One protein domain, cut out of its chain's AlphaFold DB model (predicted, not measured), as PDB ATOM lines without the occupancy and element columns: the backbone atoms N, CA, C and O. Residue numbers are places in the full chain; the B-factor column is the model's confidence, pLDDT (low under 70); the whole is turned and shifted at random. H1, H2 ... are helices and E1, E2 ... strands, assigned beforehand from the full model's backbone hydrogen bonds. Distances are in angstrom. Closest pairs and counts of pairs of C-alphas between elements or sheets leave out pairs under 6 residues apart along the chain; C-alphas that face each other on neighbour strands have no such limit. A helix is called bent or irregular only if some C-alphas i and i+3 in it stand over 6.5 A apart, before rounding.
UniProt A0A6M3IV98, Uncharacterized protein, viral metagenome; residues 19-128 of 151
ATOM      1  N   LEU A  19     -43.832  50.282   6.470       94.75
ATOM      2  CA  LEU A  19     -44.569  50.175   7.728       94.75
ATOM      3  C   LEU A  19     -46.069  50.252   7.455       94.75
ATOM      4  O   LEU A  19     -46.603  51.328   7.189       94.75
ATOM      5  N   LEU A  20     -46.745  49.115   7.587       95.94
ATOM      6  CA  LEU A  20     -48.179  48.985   7.365       95.94
ATOM      7  C   LEU A  20     -48.940  49.149   8.684       95.94
ATOM      8  O   LEU A  20     -48.757  48.319   9.586       95.94
ATOM      9  N   PRO A  21     -49.760  50.205   8.839       96.81
ATOM     10  CA  PRO A  21     -50.610  50.358  10.007       96.81
ATOM     11  C   PRO A  21     -51.746  49.327   9.999       96.81
ATOM     12  O   PRO A  21     -52.148  48.818   8.952       96.81
ATOM     13  N   GLY A  22     -52.239  48.993  11.186       95.88
ATOM     14  CA  GLY A  22     -53.363  48.085  11.352       95.88
ATOM     15  C   GLY A  22     -53.692  47.822  12.815       95.88
ATOM     16  O   GLY A  22     -53.208  48.505  13.720       95.88
ATOM     17  N   VAL A  23     -54.506  46.798  13.042       96.50
ATOM     18  CA  VAL A  23     -54.944  46.351  14.367       96.50
ATOM     19  C   VAL A  23     -54.690  44.859  14.533       96.50
ATOM     20  O   VAL A  23     -54.824  44.088  13.579       96.50
ATOM     21  N   ILE A  24     -54.344  44.448  15.754       95.94
ATOM     22  CA  ILE A  24     -54.399  43.040  16.156       95.94
ATOM     23  C   ILE A  24     -55.874  42.673  16.319       95.94
ATOM     24  O   ILE A  24     -56.507  43.037  17.303       95.94
ATOM     25  N   ASP A  25     -56.427  41.997  15.321       95.56
ATOM     26  CA  ASP A  25     -57.843  41.633  15.266       95.56
ATOM     27  C   ASP A  25     -58.141  40.461  16.204       95.56
ATOM     28  O   ASP A  25     -59.094  40.487  16.976       95.56
ATOM     29  N   ASN A  26     -57.279  39.440  16.176       95.50
ATOM     30  CA  ASN A  26     -57.466  38.243  16.983       95.50
ATOM     31  C   ASN A  26     -56.135  37.557  17.324       95.50
ATOM     32  O   ASN A  26     -55.102  37.784  16.687       95.50
ATOM     33  N   VAL A  27     -56.186  36.665  18.309       93.88
ATOM     34  CA  VAL A  27     -55.102  35.762  18.696       93.88
ATOM     35  C   VAL A  27     -55.632  34.345  18.535       93.88
ATOM     36  O   VAL A  27     -56.675  33.996  19.084       93.88
ATOM     37  N   GLU A  28     -54.947  33.537  17.733       94.38
ATOM     38  CA  GLU A  28     -55.334  32.148  17.496       94.38
ATOM     39  C   GLU A  28     -54.380  31.212  18.244       94.38
ATOM     40  O   GLU A  28     -53.158  31.395  18.196       94.38
ATOM     41  N   TYR A  29     -54.942  30.183  18.880       93.50
ATOM     42  CA  TYR A  29     -54.216  29.193  19.675       93.50
ATOM     43  C   TYR A  29     -54.374  27.794  19.083       93.50
ATOM     44  O   TYR A  29     -55.440  27.431  18.585       93.50
ATOM     45  N   ASP A  30     -53.319  26.992  19.179       92.94
ATOM     46  CA  ASP A  30     -53.324  25.580  18.801       92.94
ATOM     47  C   ASP A  30     -52.495  24.786  19.816       92.94
ATOM     48  O   ASP A  30     -51.270  24.888  19.857       92.94
ATOM     49  N   GLN A  31     -53.162  23.998  20.665       91.31
ATOM     50  CA  GLN A  31     -52.493  23.211  21.707       91.31
ATOM     51  C   GLN A  31     -51.661  22.051  21.140       91.31
ATOM     52  O   GLN A  31     -50.724  21.598  21.795       91.31
ATOM     53  N   ASN A  32     -51.979  21.587  19.928       92.12
ATOM     54  CA  ASN A  32     -51.390  20.398  19.318       92.12
ATOM     55  C   ASN A  32     -50.705  20.728  17.986       92.12
ATOM     56  O   ASN A  32     -50.698  19.915  17.056       92.12
ATOM     57  N   HIS A  33     -50.089  21.909  17.896       90.00
ATOM     58  CA  HIS A  33     -49.454  22.343  16.665       90.00
ATOM     59  C   HIS A  33     -48.209  21.510  16.349       90.00
ATOM     60  O   HIS A  33     -47.289  21.377  17.163       90.00
ATOM     61  N   LYS A  34     -48.158  20.976  15.129       91.12
ATOM     62  CA  LYS A  34     -47.034  20.179  14.638       91.12
ATOM     63  C   LYS A  34     -45.964  21.085  14.029       91.12
ATOM     64  O   LYS A  34     -46.130  21.607  12.930       91.12
ATOM     65  N   PHE A  35     -44.838  21.223  14.720       86.81
ATOM     66  CA  PHE A  35     -43.655  21.910  14.213       86.81
ATOM     67  C   PHE A  35     -42.660  20.906  13.633       86.81
ATOM     68  O   PHE A  35     -42.179  20.033  14.355       86.81
ATOM     69  N   THR A  36     -42.289  21.082  12.368       86.38
ATOM     70  CA  THR A  36     -41.223  20.304  11.726       86.38
ATOM     71  C   THR A  36     -39.927  21.112  11.703       86.38
ATOM     72  O   THR A  36     -39.877  22.208  11.142       86.38
ATOM     73  N   PHE A  37     -38.863  20.581  12.304       81.25
ATOM     74  CA  PHE A  37     -37.533  21.189  12.283       81.25
ATOM     75  C   PHE A  37     -36.471  20.119  12.039       81.25
ATOM     76  O   PHE A  37     -36.397  19.147  12.780       81.25
ATOM     77  N   GLN A  38     -35.654  20.298  10.995       84.50
ATOM     78  CA  GLN A  38     -34.593  19.350  10.609       84.50
ATOM     79  C   GLN A  38     -35.078  17.894  10.431       84.50
ATOM     80  O   GLN A  38     -34.341  16.952  10.688       84.50
ATOM     81  N   GLY A  39     -36.324  17.705   9.980       85.75
ATOM     82  CA  GLY A  39     -36.925  16.378   9.792       85.75
ATOM     83  C   GLY A  39     -37.503  15.751  11.064       85.75
ATOM     84  O   GLY A  39     -38.126  14.698  10.978       85.75
ATOM     85  N   GLU A  40     -37.361  16.400  12.223       87.62
ATOM     86  CA  GLU A  40     -38.049  16.007  13.448       87.62
ATOM     87  C   GLU A  40     -39.381  16.739  13.583       87.62
ATOM     88  O   GLU A  40     -39.453  17.971  13.495       87.62
ATOM     89  N   ASP A  41     -40.425  15.972  13.874       90.38
ATOM     90  CA  ASP A  41     -41.739  16.498  14.199       90.38
ATOM     91  C   ASP A  41     -41.900  16.617  15.713       90.38
ATOM     92  O   ASP A  41     -41.726  15.648  16.454       90.38
ATOM     93  N   LYS A  42     -42.256  17.812  16.186       88.94
ATOM     94  CA  LYS A  42     -42.554  18.074  17.597       88.94
ATOM     95  C   LYS A  42     -43.915  18.733  17.719       88.94
ATOM     96  O   LYS A  42     -44.180  19.740  17.064       88.94
ATOM     97  N   ILE A  43     -44.757  18.166  18.574       90.31
ATOM     98  CA  ILE A  43     -46.056  18.736  18.928       90.31
ATOM     99  C   ILE A  43     -45.846  19.670  20.117       90.31
ATOM    100  O   ILE A  43     -45.205  19.290  21.098       90.31
ATOM    101  N   ALA A  44     -46.336  20.901  20.013       89.31
ATOM    102  CA  ALA A  44     -46.293  21.869  21.100       89.31
ATOM    103  C   ALA A  44     -47.445  22.868  20.983       89.31
ATOM    104  O   ALA A  44     -47.914  23.149  19.880       89.31
ATOM    105  N   ALA A  45     -47.817  23.470  22.112       90.25
ATOM    106  CA  ALA A  45     -48.736  24.594  22.120       90.25
ATOM    107  C   ALA A  45     -48.159  25.771  21.318       90.25
ATOM    108  O   ALA A  45     -46.980  26.133  21.449       90.25
ATOM    109  N   ALA A  46     -49.003  26.362  20.483       92.62
ATOM    110  CA  ALA A  46     -48.658  27.437  19.580       92.62
ATOM    111  C   ALA A  46     -49.680  28.564  19.617       92.62
ATOM    112  O   ALA A  46     -50.860  28.365  19.900       92.62
ATOM    113  N   VAL A  47     -49.198  29.749  19.268       93.12
ATOM    114  CA  VAL A  47     -49.984  30.969  19.140       93.12
ATOM    115  C   VAL A  47     -49.580  31.712  17.870       93.12
ATOM    116  O   VAL A  47     -48.423  31.653  17.433       93.12
ATOM    117  N   ARG A  48     -50.530  32.418  17.263       94.25
ATOM    118  CA  ARG A  48     -50.268  33.393  16.201       94.25
ATOM    119  C   ARG A  48     -51.193  34.591  16.333       94.25
ATOM    120  O   ARG A  48     -52.309  34.467  16.827       94.25
ATOM    121  N   LEU A  49     -50.730  35.734  15.845       95.00
ATOM    122  CA  LEU A  49     -51.541  36.943  15.779       95.00
ATOM    123  C   LEU A  49     -52.201  37.058  14.409       95.00
ATOM    124  O   LEU A  49     -51.592  36.721  13.386       95.00
ATOM    125  N   VAL A  50     -53.435  37.551  14.410       94.81
ATOM    126  CA  VAL A  50     -54.213  37.913  13.228       94.81
ATOM    127  C   VAL A  50     -54.316  39.428  13.182       94.81
ATOM    128  O   VAL A  50     -54.693  40.071  14.159       94.81
ATOM    129  N   PHE A  51     -53.972  39.997  12.039       95.56
ATOM    130  CA  PHE A  51     -53.939  41.424  11.798       95.56
ATOM    131  C   PHE A  51     -54.996  41.810  10.780       95.56
ATOM    132  O   PHE A  51     -55.179  41.139   9.762       95.56
ATOM    133  N   LYS A  52     -55.613  42.958  11.025       95.88
ATOM    134  CA  LYS A  52     -56.368  43.704  10.030       95.88
ATOM    135  C   LYS A  52     -55.525  44.910   9.633       95.88
ATOM    136  O   LYS A  52     -55.362  45.828  10.433       95.88
ATOM    137  N   LEU A  53     -54.921  44.853   8.448       95.31
ATOM    138  CA  LEU A  53     -54.031  45.897   7.943       95.31
ATOM    139  C   LEU A  53     -54.819  46.939   7.146       95.31
ATOM    140  O   LEU A  53     -55.723  46.597   6.383       95.31
ATOM    141  N   ASP A  54     -54.459  48.209   7.301       94.38
ATOM    142  CA  ASP A  54     -55.126  49.301   6.599       94.38
ATOM    143  C   ASP A  54     -54.842  49.220   5.095       94.38
ATOM    144  O   ASP A  54     -53.699  49.067   4.665       94.38
ATOM    145  N   GLY A  55     -55.892  49.333   4.281       92.50
ATOM    146  CA  GLY A  55     -55.792  49.214   2.824       92.50
ATOM    147  C   GLY A  55     -55.797  47.776   2.295       92.50
ATOM    148  O   GLY A  55     -55.812  47.599   1.080       92.50
ATOM    149  N   TYR A  56     -55.857  46.771   3.173       92.75
ATOM    150  CA  TYR A  56     -55.939  45.358   2.804       92.75
ATOM    151  C   TYR A  56     -57.311  44.780   3.137       92.75
ATOM    152  O   TYR A  56     -57.946  45.142   4.131       92.75
ATOM    153  N   LYS A  57     -57.800  43.888   2.277       89.12
ATOM    154  CA  LYS A  57     -59.145  43.319   2.402       89.12
ATOM    155  C   LYS A  57     -59.162  42.082   3.287       89.12
ATOM    156  O   LYS A  57     -60.156  41.837   3.974       89.12
ATOM    157  N   PHE A  58     -58.110  41.277   3.223       89.94
ATOM    158  CA  PHE A  58     -58.045  40.004   3.927       89.94
ATOM    159  C   PHE A  58     -57.187  40.107   5.190       89.94
ATOM    160  O   PHE A  58     -56.253  40.902   5.226       89.94
ATOM    161  N   PRO A  59     -57.489  39.317   6.234       90.19
ATOM    162  CA  PRO A  59     -56.676  39.295   7.438       90.19
ATOM    163  C   PRO A  59     -55.319  38.632   7.176       90.19
ATOM    164  O   PRO A  59     -55.233  37.564   6.559       90.19
ATOM    165  N   HIS A  60     -54.265  39.225   7.728       92.19
ATOM    166  CA  HIS A  60     -52.895  38.718   7.647       92.19
ATOM    167  C   HIS A  60     -52.506  38.062   8.958       92.19
ATOM    168  O   HIS A  60     -52.957  38.465  10.021       92.19
ATOM    169  N   ARG A  61     -51.674  37.024   8.910       93.06
ATOM    170  CA  ARG A  61     -51.334  36.249  10.108       93.06
ATOM    171  C   ARG A  61     -49.836  36.109  10.265       93.06
ATOM    172  O   ARG A  61     -49.117  35.960   9.277       93.06
ATOM    173  N   THR A  62     -49.364  36.077  11.508       92.62
ATOM    174  CA  THR A  62     -48.001  35.614  11.777       92.62
ATOM    175  C   THR A  62     -47.886  34.115  11.507       92.62
ATOM    176  O   THR A  62     -48.873  33.371  11.502       92.62
ATOM    177  N   ARG A  63     -46.647  33.636  11.361       91.19
ATOM    178  CA  ARG A  63     -46.366  32.207  11.519       91.19
ATOM    179  C   ARG A  63     -46.775  31.751  12.921       91.19
ATOM    180  O   ARG A  63     -46.784  32.550  13.860       91.19
ATOM    181  N   TRP A  64     -47.061  30.460  13.052       92.12
ATOM    182  CA  TRP A  64     -47.220  29.825  14.354       92.12
ATOM    183  C   TRP A  64     -45.923  29.936  15.154       92.12
ATOM    184  O   TRP A  64     -44.835  29.624  14.662       92.12
ATOM    185  N   MET A  65     -46.044  30.401  16.390       91.75
ATOM    186  CA  MET A  65     -44.949  30.536  17.338       91.75
ATOM    187  C   MET A  65     -45.237  29.648  18.535       91.75
ATOM    188  O   MET A  65     -46.377  29.545  18.969       91.75
ATOM    189  N   LYS A  66     -44.206  29.002  19.076       89.25
ATOM    190  CA  LYS A  66     -44.359  28.202  20.291       89.25
ATOM    191  C   LYS A  66     -44.766  29.103  21.453       89.25
ATOM    192  O   LYS A  66     -44.198  30.186  21.603       89.25
ATOM    193  N   PHE A  67     -45.669  28.612  22.293       83.06
ATOM    194  CA  PHE A  67     -46.055  29.238  23.557       83.06
ATOM    195  C   PHE A  67     -44.966  29.012  24.622       83.06
ATOM    196  O   PHE A  67     -45.160  28.363  25.641       83.06
ATOM    197  N   ASN A  68     -43.746  29.447  24.325       77.44
ATOM    198  CA  ASN A  68     -42.634  29.474  25.263       77.44
ATOM    199  C   ASN A  68     -42.108  30.905  25.249       77.44
ATOM    200  O   ASN A  68     -41.825  31.434  24.172       77.44
ATOM    201  N   VAL A  69     -42.026  31.530  26.420       66.50
ATOM    202  CA  VAL A  69     -41.726  32.960  26.553       66.50
ATOM    203  C   VAL A  69     -40.222  33.226  26.757       66.50
ATOM    204  O   VAL A  69     -39.793  34.371  26.715       66.50
ATOM    205  N   GLY A  70     -39.371  32.195  26.832       73.69
ATOM    206  CA  GLY A  70     -37.937  32.359  27.111       73.69
ATOM    207  C   GLY A  70     -37.175  33.279  26.136       73.69
ATOM    208  O   GLY A  70     -37.590  33.509  25.000       73.69
ATOM    209  N   GLU A  71     -35.988  33.755  26.542       62.81
ATOM    210  CA  GLU A  71     -35.248  34.862  25.889       62.81
ATOM    211  C   GLU A  71     -35.021  34.676  24.390       62.81
ATOM    212  O   GLU A  71     -34.882  35.641  23.637       62.81
ATOM    213  N   LYS A  72     -34.941  33.418  23.945       75.94
ATOM    214  CA  LYS A  72     -34.666  33.060  22.555       75.94
ATOM    215  C   LYS A  72     -35.909  32.765  21.722       75.94
ATOM    216  O   LYS A  72     -35.750  32.586  20.515       75.94
ATOM    217  N   ALA A  73     -37.096  32.743  22.319       84.25
ATOM    218  CA  ALA A  73     -38.333  32.398  21.643       84.25
ATOM    219  C   ALA A  73     -38.836  33.520  20.725       84.25
ATOM    220  O   ALA A  73     -38.705  34.709  21.018       84.25
ATOM    221  N   ASN A  74     -39.444  33.122  19.605       88.62
ATOM    222  CA  ASN A  74     -39.980  34.059  18.616       88.62
ATOM    223  C   ASN A  74     -41.114  34.907  19.189       88.62
ATOM    224  O   ASN A  74     -41.172  36.095  18.897       88.62
ATOM    225  N   LEU A  75     -41.962  34.321  20.037       89.19
ATOM    226  CA  LEU A  75     -43.061  35.035  20.677       89.19
ATOM    227  C   LEU A  75     -42.548  36.229  21.498       89.19
ATOM    228  O   LEU A  75     -42.986  37.357  21.292       89.19
ATOM    229  N   TYR A  76     -41.551  36.015  22.357       90.69
ATOM    230  CA  TYR A  76     -40.956  37.095  23.145       90.69
ATOM    231  C   TYR A  76     -40.215  38.123  22.273       90.69
ATOM    232  O   TYR A  76     -40.456  39.331  22.363       90.69
ATOM    233  N   LYS A  77     -39.323  37.653  21.393       90.00
ATOM    234  CA  LYS A  77     -38.455  38.523  20.583       90.00
ATOM    235  C   LYS A  77     -39.211  39.370  19.564       90.00
ATOM    236  O   LYS A  77     -38.874  40.538  19.387       90.00
ATOM    237  N   LEU A  78     -40.175  38.773  18.862       90.88
ATOM    238  CA  LEU A  78     -40.904  39.453  17.795       90.88
ATOM    239  C   LEU A  78     -42.094  40.233  18.339       90.88
ATOM    240  O   LEU A  78     -42.354  41.310  17.824       90.88
ATOM    241  N   ILE A  79     -42.793  39.721  19.358       92.38
ATOM    242  CA  ILE A  79     -44.063  40.296  19.816       92.38
ATOM    243  C   ILE A  79     -43.905  40.990  21.172       92.38
ATOM    244  O   ILE A  79     -43.957  42.219  21.240       92.38
ATOM    245  N   LEU A  80     -43.690  40.236  22.254       91.69
ATOM    246  CA  LEU A  80     -43.861  40.766  23.616       91.69
ATOM    247  C   LEU A  80     -42.860  41.873  23.958       91.69
ATOM    248  O   LEU A  80     -43.259  42.939  24.410       91.69
ATOM    249  N   SER A  81     -41.572  41.689  23.649       92.06
ATOM    250  CA  SER A  81     -40.542  42.717  23.895       92.06
ATOM    251  C   SER A  81     -40.797  44.034  23.143       92.06
ATOM    252  O   SER A  81     -40.319  45.108  23.538       92.06
ATOM    253  N   LYS A  82     -41.566  43.976  22.049       93.06
ATOM    254  CA  LYS A  82     -41.911  45.133  21.219       93.06
ATOM    255  C   LYS A  82     -43.208  45.802  21.654       93.06
ATOM    256  O   LYS A  82     -43.266  47.028  21.606       93.06
ATOM    257  N   LEU A  83     -44.200  45.032  22.091       93.00
ATOM    258  CA  LEU A  83     -45.548  45.534  22.367       93.00
ATOM    259  C   LEU A  83     -45.862  45.743  23.844       93.00
ATOM    260  O   LEU A  83     -46.716  46.568  24.146       93.00
ATOM    261  N   VAL A  84     -45.167  45.057  24.749       91.94
ATOM    262  CA  VAL A  84     -45.429  45.112  26.191       91.94
ATOM    263  C   VAL A  84     -44.302  45.864  26.898       91.94
ATOM    264  O   VAL A  84     -43.113  45.697  26.603       91.94
ATOM    265  N   GLU A  85     -44.674  46.759  27.804       90.44
ATOM    266  CA  GLU A  85     -43.743  47.522  28.622       90.44
ATOM    267  C   GLU A  85     -43.137  46.638  29.715       90.44
ATOM    268  O   GLU A  85     -43.831  45.858  30.357       90.44
ATOM    269  N   GLY A  86     -41.818  46.727  29.912       86.06
ATOM    270  CA  GLY A  86     -41.130  45.919  30.923       86.06
ATOM    271  C   GLY A  86     -41.166  44.409  30.664       86.06
ATOM    272  O   GLY A  86     -40.909  43.647  31.595       86.06
ATOM    273  N   ALA A  87     -41.470  43.981  29.432       86.50
ATOM    274  CA  ALA A  87     -41.591  42.573  29.078       86.50
ATOM    275  C   ALA A  87     -40.346  41.776  29.491       86.50
ATOM    276  O   ALA A  87     -39.220  42.151  29.152       86.50
ATOM    277  N   LYS A  88     -40.562  40.659  30.190       85.06
ATOM    278  CA  LYS A  88     -39.508  39.726  30.589       85.06
ATOM    279  C   LYS A  88     -39.735  38.360  29.942       85.06
ATOM    280  O   LYS A  88     -40.875  37.984  29.707       85.06
ATOM    281  N   PRO A  89     -38.670  37.598  29.688       81.69
ATOM    282  CA  PRO A  89     -38.776  36.262  29.109       81.69
ATOM    283  C   PRO A  89     -39.599  35.272  29.939       81.69
ATOM    284  O   PRO A  89     -40.236  34.381  29.404       81.69
ATOM    285  N   ASP A  90     -39.603  35.425  31.257       79.69
ATOM    286  CA  ASP A  90     -40.328  34.519  32.153       79.69
ATOM    287  C   ASP A  90     -41.600  35.179  32.712       79.69
ATOM    288  O   ASP A  90     -42.076  34.810  33.782       79.69
ATOM    289  N   MET A  91     -42.118  36.210  32.030       80.38
ATOM    290  CA  MET A  91     -43.360  36.870  32.436       80.38
ATOM    291  C   MET A  91     -44.573  35.993  32.128       80.38
ATOM    292  O   MET A  91     -44.637  35.371  31.065       80.38
ATOM    293  N   ASP A  92     -45.552  36.016  33.027       81.25
ATOM    294  CA  ASP A  92     -46.889  35.502  32.755       81.25
ATOM    295  C   ASP A  92     -47.726  36.655  32.196       81.25
ATOM    296  O   ASP A  92     -47.978  37.643  32.884       81.25
ATOM    297  N   PHE A  93     -48.039  36.603  30.905       84.38
ATOM    298  CA  PHE A  93     -48.780  37.656  30.219       84.38
ATOM    299  C   PHE A  93     -49.838  37.038  29.329       84.38
ATOM    300  O   PHE A  93     -49.519  36.232  28.449       84.38
ATOM    301  N   ASP A  94     -51.079  37.472  29.524       88.12
ATOM    302  CA  ASP A  94     -52.171  37.078  28.656       88.12
ATOM    303  C   ASP A  94     -52.035  37.761  27.288       88.12
ATOM    304  O   ASP A  94     -52.182  38.976  27.142       88.12
ATOM    305  N   ILE A  95     -51.740  36.961  26.262       90.00
ATOM    306  CA  ILE A  95     -51.563  37.433  24.884       90.00
ATOM    307  C   ILE A  95     -52.876  38.011  24.339       90.00
ATOM    308  O   ILE A  95     -52.835  38.869  23.453       90.00
ATOM    309  N   ASP A  96     -54.029  37.615  24.882       90.75
ATOM    310  CA  ASP A  96     -55.319  38.164  24.471       90.75
ATOM    311  C   ASP A  96     -55.459  39.655  24.786       90.75
ATOM    312  O   ASP A  96     -56.172  40.351  24.062       90.75
ATOM    313  N   HIS A  97     -54.692  40.192  25.742       90.88
ATOM    314  CA  HIS A  97     -54.626  41.635  25.995       90.88
ATOM    315  C   HIS A  97     -54.038  42.435  24.821       90.88
ATOM    316  O   HIS A  97     -54.169  43.656  24.778       90.88
ATOM    317  N   LEU A  98     -53.399  41.779  23.844       91.19
ATOM    318  CA  LEU A  98     -52.933  42.439  22.624       91.19
ATOM    319  C   LEU A  98     -54.071  42.727  21.629       91.19
ATOM    320  O   LEU A  98     -53.867  43.514  20.701       91.19
ATOM    321  N   LYS A  99     -55.245  42.093  21.767       93.94
ATOM    322  CA  LYS A  99     -56.382  42.284  20.849       93.94
ATOM    323  C   LYS A  99     -56.858  43.738  20.877       93.94
ATOM    324  O   LYS A  99     -56.914  44.380  21.919       93.94
ATOM    325  N   GLY A 100     -57.177  44.281  19.708       92.38
ATOM    326  CA  GLY A 100     -57.572  45.680  19.535       92.38
ATOM    327  C   GLY A 100     -56.411  46.681  19.548       92.38
ATOM    328  O   GLY A 100     -56.624  47.858  19.252       92.38
ATOM    329  N   MET A 101     -55.173  46.252  19.820       93.56
ATOM    330  CA  MET A 101     -54.021  47.150  19.816       93.56
ATOM    331  C   MET A 101     -53.713  47.642  18.396       93.56
ATOM    332  O   MET A 101     -53.527  46.849  17.468       93.56
ATOM    333  N   LYS A 102     -53.602  48.967  18.238       95.44
ATOM    334  CA  LYS A 102     -53.137  49.593  16.996       95.44
ATOM    335  C   LYS A 102     -51.630  49.438  16.857       95.44
ATOM    336  O   LYS A 102     -50.862  49.834  17.738       95.44
ATOM    337  N   ILE A 103     -51.206  48.916  15.719       96.56
ATOM    338  CA  ILE A 103     -49.819  48.556  15.446       96.56
ATOM    339  C   ILE A 103     -49.367  49.068  14.080       96.56
ATOM    340  O   ILE A 103     -50.169  49.434  13.223       96.56
ATOM    341  N   LYS A 104     -48.053  49.055  13.874       96.31
ATOM    342  CA  LYS A 104     -47.409  49.113  12.563       96.31
ATOM    343  C   LYS A 104     -46.593  47.845  12.376       96.31
ATOM    344  O   LYS A 104     -45.849  47.449  13.272       96.31
ATOM    345  N   THR A 105     -46.734  47.216  11.221       96.12
ATOM    346  CA  THR A 105     -46.059  45.963  10.880       96.12
ATOM    347  C   THR A 105     -45.100  46.174   9.721       96.12
ATOM    348  O   THR A 105     -45.393  46.931   8.802       96.12
ATOM    349  N   LEU A 106     -43.951  45.510   9.781       95.69
ATOM    350  CA  LEU A 106     -42.989  45.423   8.693       95.69
ATOM    351  C   LEU A 106     -42.951  43.976   8.212       95.69
ATOM    352  O   LEU A 106     -42.831  43.054   9.027       95.69
ATOM    353  N   TRP A 107     -43.052  43.788   6.903       95.00
ATOM    354  CA  TRP A 107     -43.088  42.474   6.277       95.00
ATOM    355  C   TRP A 107     -41.885  42.276   5.368       95.00
ATOM    356  O   TRP A 107     -41.470  43.195   4.662       95.00
ATOM    357  N   ALA A 108     -41.381  41.044   5.366       93.19
ATOM    358  CA  ALA A 108     -40.305  40.576   4.511       93.19
ATOM    359  C   ALA A 108     -40.767  39.366   3.694       93.19
ATOM    360  O   ALA A 108     -41.534  38.524   4.170       93.19
ATOM    361  N   GLU A 109     -40.269  39.247   2.469       90.94
ATOM    362  CA  GLU A 109     -40.526  38.099   1.603       90.94
ATOM    363  C   GLU A 109     -39.369  37.101   1.675       90.94
ATOM    364  O   GLU A 109     -38.195  37.465   1.665       90.94
ATOM    365  N   ASN A 110     -39.712  35.822   1.795       86.12
ATOM    366  CA  ASN A 110     -38.766  34.717   1.768       86.12
ATOM    367  C   ASN A 110     -39.285  33.666   0.781       86.12
ATOM    368  O   ASN A 110     -40.160  32.861   1.116       86.12
ATOM    369  N   GLY A 111     -38.780  33.729  -0.454       83.69
ATOM    370  CA  GLY A 111     -39.341  32.989  -1.583       83.69
ATOM    371  C   GLY A 111     -40.744  33.497  -1.908       83.69
ATOM    372  O   GLY A 111     -40.944  34.693  -2.053       83.69
ATOM    373  N   ASP A 112     -41.728  32.601  -1.955       79.69
ATOM    374  CA  ASP A 112     -43.127  32.965  -2.225       79.69
ATOM    375  C   ASP A 112     -43.930  33.336  -0.964       79.69
ATOM    376  O   ASP A 112     -45.117  33.664  -1.054       79.69
ATOM    377  N   PHE A 113     -43.311  33.280   0.222       82.56
ATOM    378  CA  PHE A 113     -43.989  33.485   1.503       82.56
ATOM    379  C   PHE A 113     -43.577  34.794   2.171       82.56
ATOM    380  O   PHE A 113     -42.398  35.027   2.451       82.56
ATOM    381  N   GLN A 114     -44.570  35.603   2.533       88.50
ATOM    382  CA  GLN A 114     -44.370  36.822   3.311       88.50
ATOM    383  C   GLN A 114     -44.469  36.546   4.807       88.50
ATOM    384  O   GLN A 114     -45.336  35.804   5.268       88.50
ATOM    385  N   ASN A 115     -43.562  37.145   5.570       90.94
ATOM    386  CA  ASN A 115     -43.442  36.946   7.005       90.94
ATOM    387  C   ASN A 115     -43.334  38.289   7.703       90.94
ATOM    388  O   ASN A 115     -42.681  39.205   7.204       90.94
ATOM    389  N   LEU A 116     -43.932  38.368   8.887       92.56
ATOM    390  CA  LEU A 116     -43.746  39.504   9.768       92.56
ATOM    391  C   LEU A 116     -42.275  39.559  10.205       92.56
ATOM    392  O   LEU A 116     -41.769  38.617  10.816       92.56
ATOM    393  N   GLU A 117     -41.610  40.662   9.889       93.06
ATOM    394  CA  GLU A 117     -40.231  40.940  10.279       93.06
ATOM    395  C   GLU A 117     -40.182  41.695  11.608       93.06
ATOM    396  O   GLU A 117     -39.369  41.393  12.482       93.06
ATOM    397  N   SER A 118     -41.054  42.689  11.779       93.38
ATOM    398  CA  SER A 118     -41.123  43.498  12.994       93.38
ATOM    399  C   SER A 118     -42.511  44.087  13.206       93.38
ATOM    400  O   SER A 118     -43.268  44.306  12.263       93.38
ATOM    401  N   ILE A 119     -42.833  44.354  14.467       95.81
ATOM    402  CA  ILE A 119     -44.092  44.950  14.907       95.81
ATOM    403  C   ILE A 119     -43.793  46.072  15.895       95.81
ATOM    404  O   ILE A 119     -42.883  45.967  16.721       95.81
ATOM    405  N   PHE A 120     -44.553  47.153  15.796       94.81
ATOM    406  CA  PHE A 120     -44.403  48.335  16.631       94.81
ATOM    407  C   PHE A 120     -45.781  48.806  17.091       94.81
ATOM    408  O   PHE A 120     -46.723  48.756  16.298       94.81
ATOM    409  N   PRO A 121     -45.927  49.291  18.331       95.19
ATOM    410  CA  PRO A 121     -47.158  49.949  18.743       95.19
ATOM    411  C   PRO A 121     -47.312  51.270  17.976       95.19
ATOM    412  O   PRO A 121     -46.331  51.981  17.753       95.19
ATOM    413  N   LEU A 122     -48.535  51.608  17.561       91.81
ATOM    414  CA  LEU A 122     -48.801  52.890  16.898       91.81
ATOM    415  C   LEU A 122     -48.860  54.050  17.903       91.81
ATOM    416  O   LEU A 122     -48.500  55.174  17.561       91.81
ATOM    417  N   GLU A 123     -49.287  53.761  19.132       88.06
ATOM    418  CA  GLU A 123     -49.415  54.727  20.223       88.06
ATOM    419  C   GLU A 123     -48.402  54.413  21.335       88.06
ATOM    420  O   GLU A 123     -47.258  54.864  21.288       88.06
ATOM    421  N   LYS A 124     -48.794  53.610  22.328       89.50
ATOM    422  CA  LYS A 124     -47.943  53.193  23.447       89.50
ATOM    423  C   LYS A 124     -47.873  51.676  23.524       89.50
ATOM    424  O   LYS A 124     -48.766  50.987  23.038       89.50
ATOM    425  N   LYS A 125     -46.801  51.164  24.133       91.00
ATOM    426  CA  LYS A 125     -46.765  49.766  24.569       91.00
ATOM    427  C   LYS A 125     -47.854  49.541  25.615       91.00
ATOM    428  O   LYS A 125     -48.204  50.470  26.340       91.00
ATOM    429  N   LEU A 126     -48.365  48.321  25.684       87.81
ATOM    430  CA  LEU A 126     -49.276  47.942  26.752       87.81
ATOM    431  C   LEU A 126     -48.498  47.892  28.069       87.81
ATOM    432  O   LEU A 126     -47.435  47.260  28.105       87.81
ATOM    433  N   PRO A 127     -48.981  48.559  29.130       84.06
ATOM    434  CA  PRO A 127     -48.386  48.407  30.444       84.06
ATOM    435  C   PRO A 127     -48.528  46.948  30.876       84.06
ATOM    436  O   PRO A 127     -49.536  46.297  30.604       84.06
ATOM    437  N   TYR A 128     -47.510  46.426  31.553       72.12
ATOM    438  CA  TYR A 128     -47.642  45.158  32.258       72.12
ATOM    439  C   TYR A 128     -48.476  45.394  33.524       72.12
ATOM    440  O   TYR A 128     -47.935  45.591  34.611       72.12
TER     441      TYR A 128
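AT A GLANCE: This is residues 19 to 128 of the 151 residues of an uncharacterized protein of viral metagenome (UniProt A0A6M3IV98). Two antiparallel hairpins, the long E1 and E2 and the shorter E3 and E4, join side by side into one strongly twisted sheet that is curled like part of a barrel, with the helix H1 and the four-residue H2 over one and the same face. The far part of the long hairpin, past its bends at residues 31 and 43, reaches away to the turn at Gly 39, while residues 60 to 61 and 65 to 66 of the long link after E2 fold back to pair with it. The printed part has 110 residues with four named strands and two named helices, in the chain order E1 E2 H1 H2 E3 E4; the sheet's order is E2 E1 E3 E4, all antiparallel, and the class is mixed, helices and strands. The whole is compact, with a radius of gyration of the C-alphas of 13.9 A, and spans 40 by 35 by 20 A.

IN THESE COORDINATES: Find C-alpha 19 at (-44.569, 50.175, 7.728); from there the strand E1 runs through residues 19 to 37, 30.2 A from first to last C-alpha, and bends by 107 degrees at residue 31. E2, residues 40 to 53, starts from C-alpha 40 at (-38.049, 16.007, 13.448), measures 34.3 A and bends by 77 degrees at residue 43. After residues 54 to 73 you reach H1, residues 74 to 83, 13.3 A long; it is irregular, but only just, with C-alphas 78 and 81 standing 6.9 A apart. H2 is residues 95 to 98. E3, residues 102 to 110, covers 25.7 A, and E4, residues 113 to 121, covers 24.0 A and ends at C-alpha 121 at (-47.158, 49.949, 18.743).

HOW THE PARTS SIT: Begin with the sheet, whose strands' lines turn by 118 degrees from edge to edge. E1 and E2 form a hairpin, antiparallel at 166 degrees between their directions; look at N 28 and O 48, 2.9 A apart and within hydrogen-bond range, and at N 42 and O 35, also 2.9 A. The inner strands E1 and E3 are antiparallel neighbours, with N 20 and O 105 at 2.8 A. E3 and the edge strand E4 form the second hairpin, at 152 degrees, with N 104 and O 120 at 2.8 A. The edge strands E2 and E4 are apart. H1 is on the sheet at a height of 7.3 A; it lies only just over E4, with 3 of its C-alphas falling there, and runs along the strands, at 13 degrees to E4 on the local plane. The closest C-alphas of H1 and E4 are those of Leu 83 and Pro 121, 5.9 A apart. H1 is also near E2, with 6 pairs of C-alphas within 10 A. H2 is on the same face at a height of 8.1 A, only just over E1 with 3 C-alphas; its closest C-alphas to E1 are those of Asp 96 and Val 27, at 6.3 A. H1 and H2 are near each other, with 6 pairs of C-alphas within 10 A. In H1, 4 of 6 O i to N i+4 pairs are within hydrogen-bond range, and H2 is too short for such a pair.

THE WHOLE: The two C-alphas farthest apart are those of Gly 39 and Glu 123, at 41.7 A. The printed part has no cut. The links from E2 to H1, with 20 residues, and from H1 to H2, with 11, are long; those from E1 to E2, H2 to E3 and E3 to E4 are tight. The mean pLDDT of the printed part is 89.7, and the model's confidence is under 70 at residues 69 and 71.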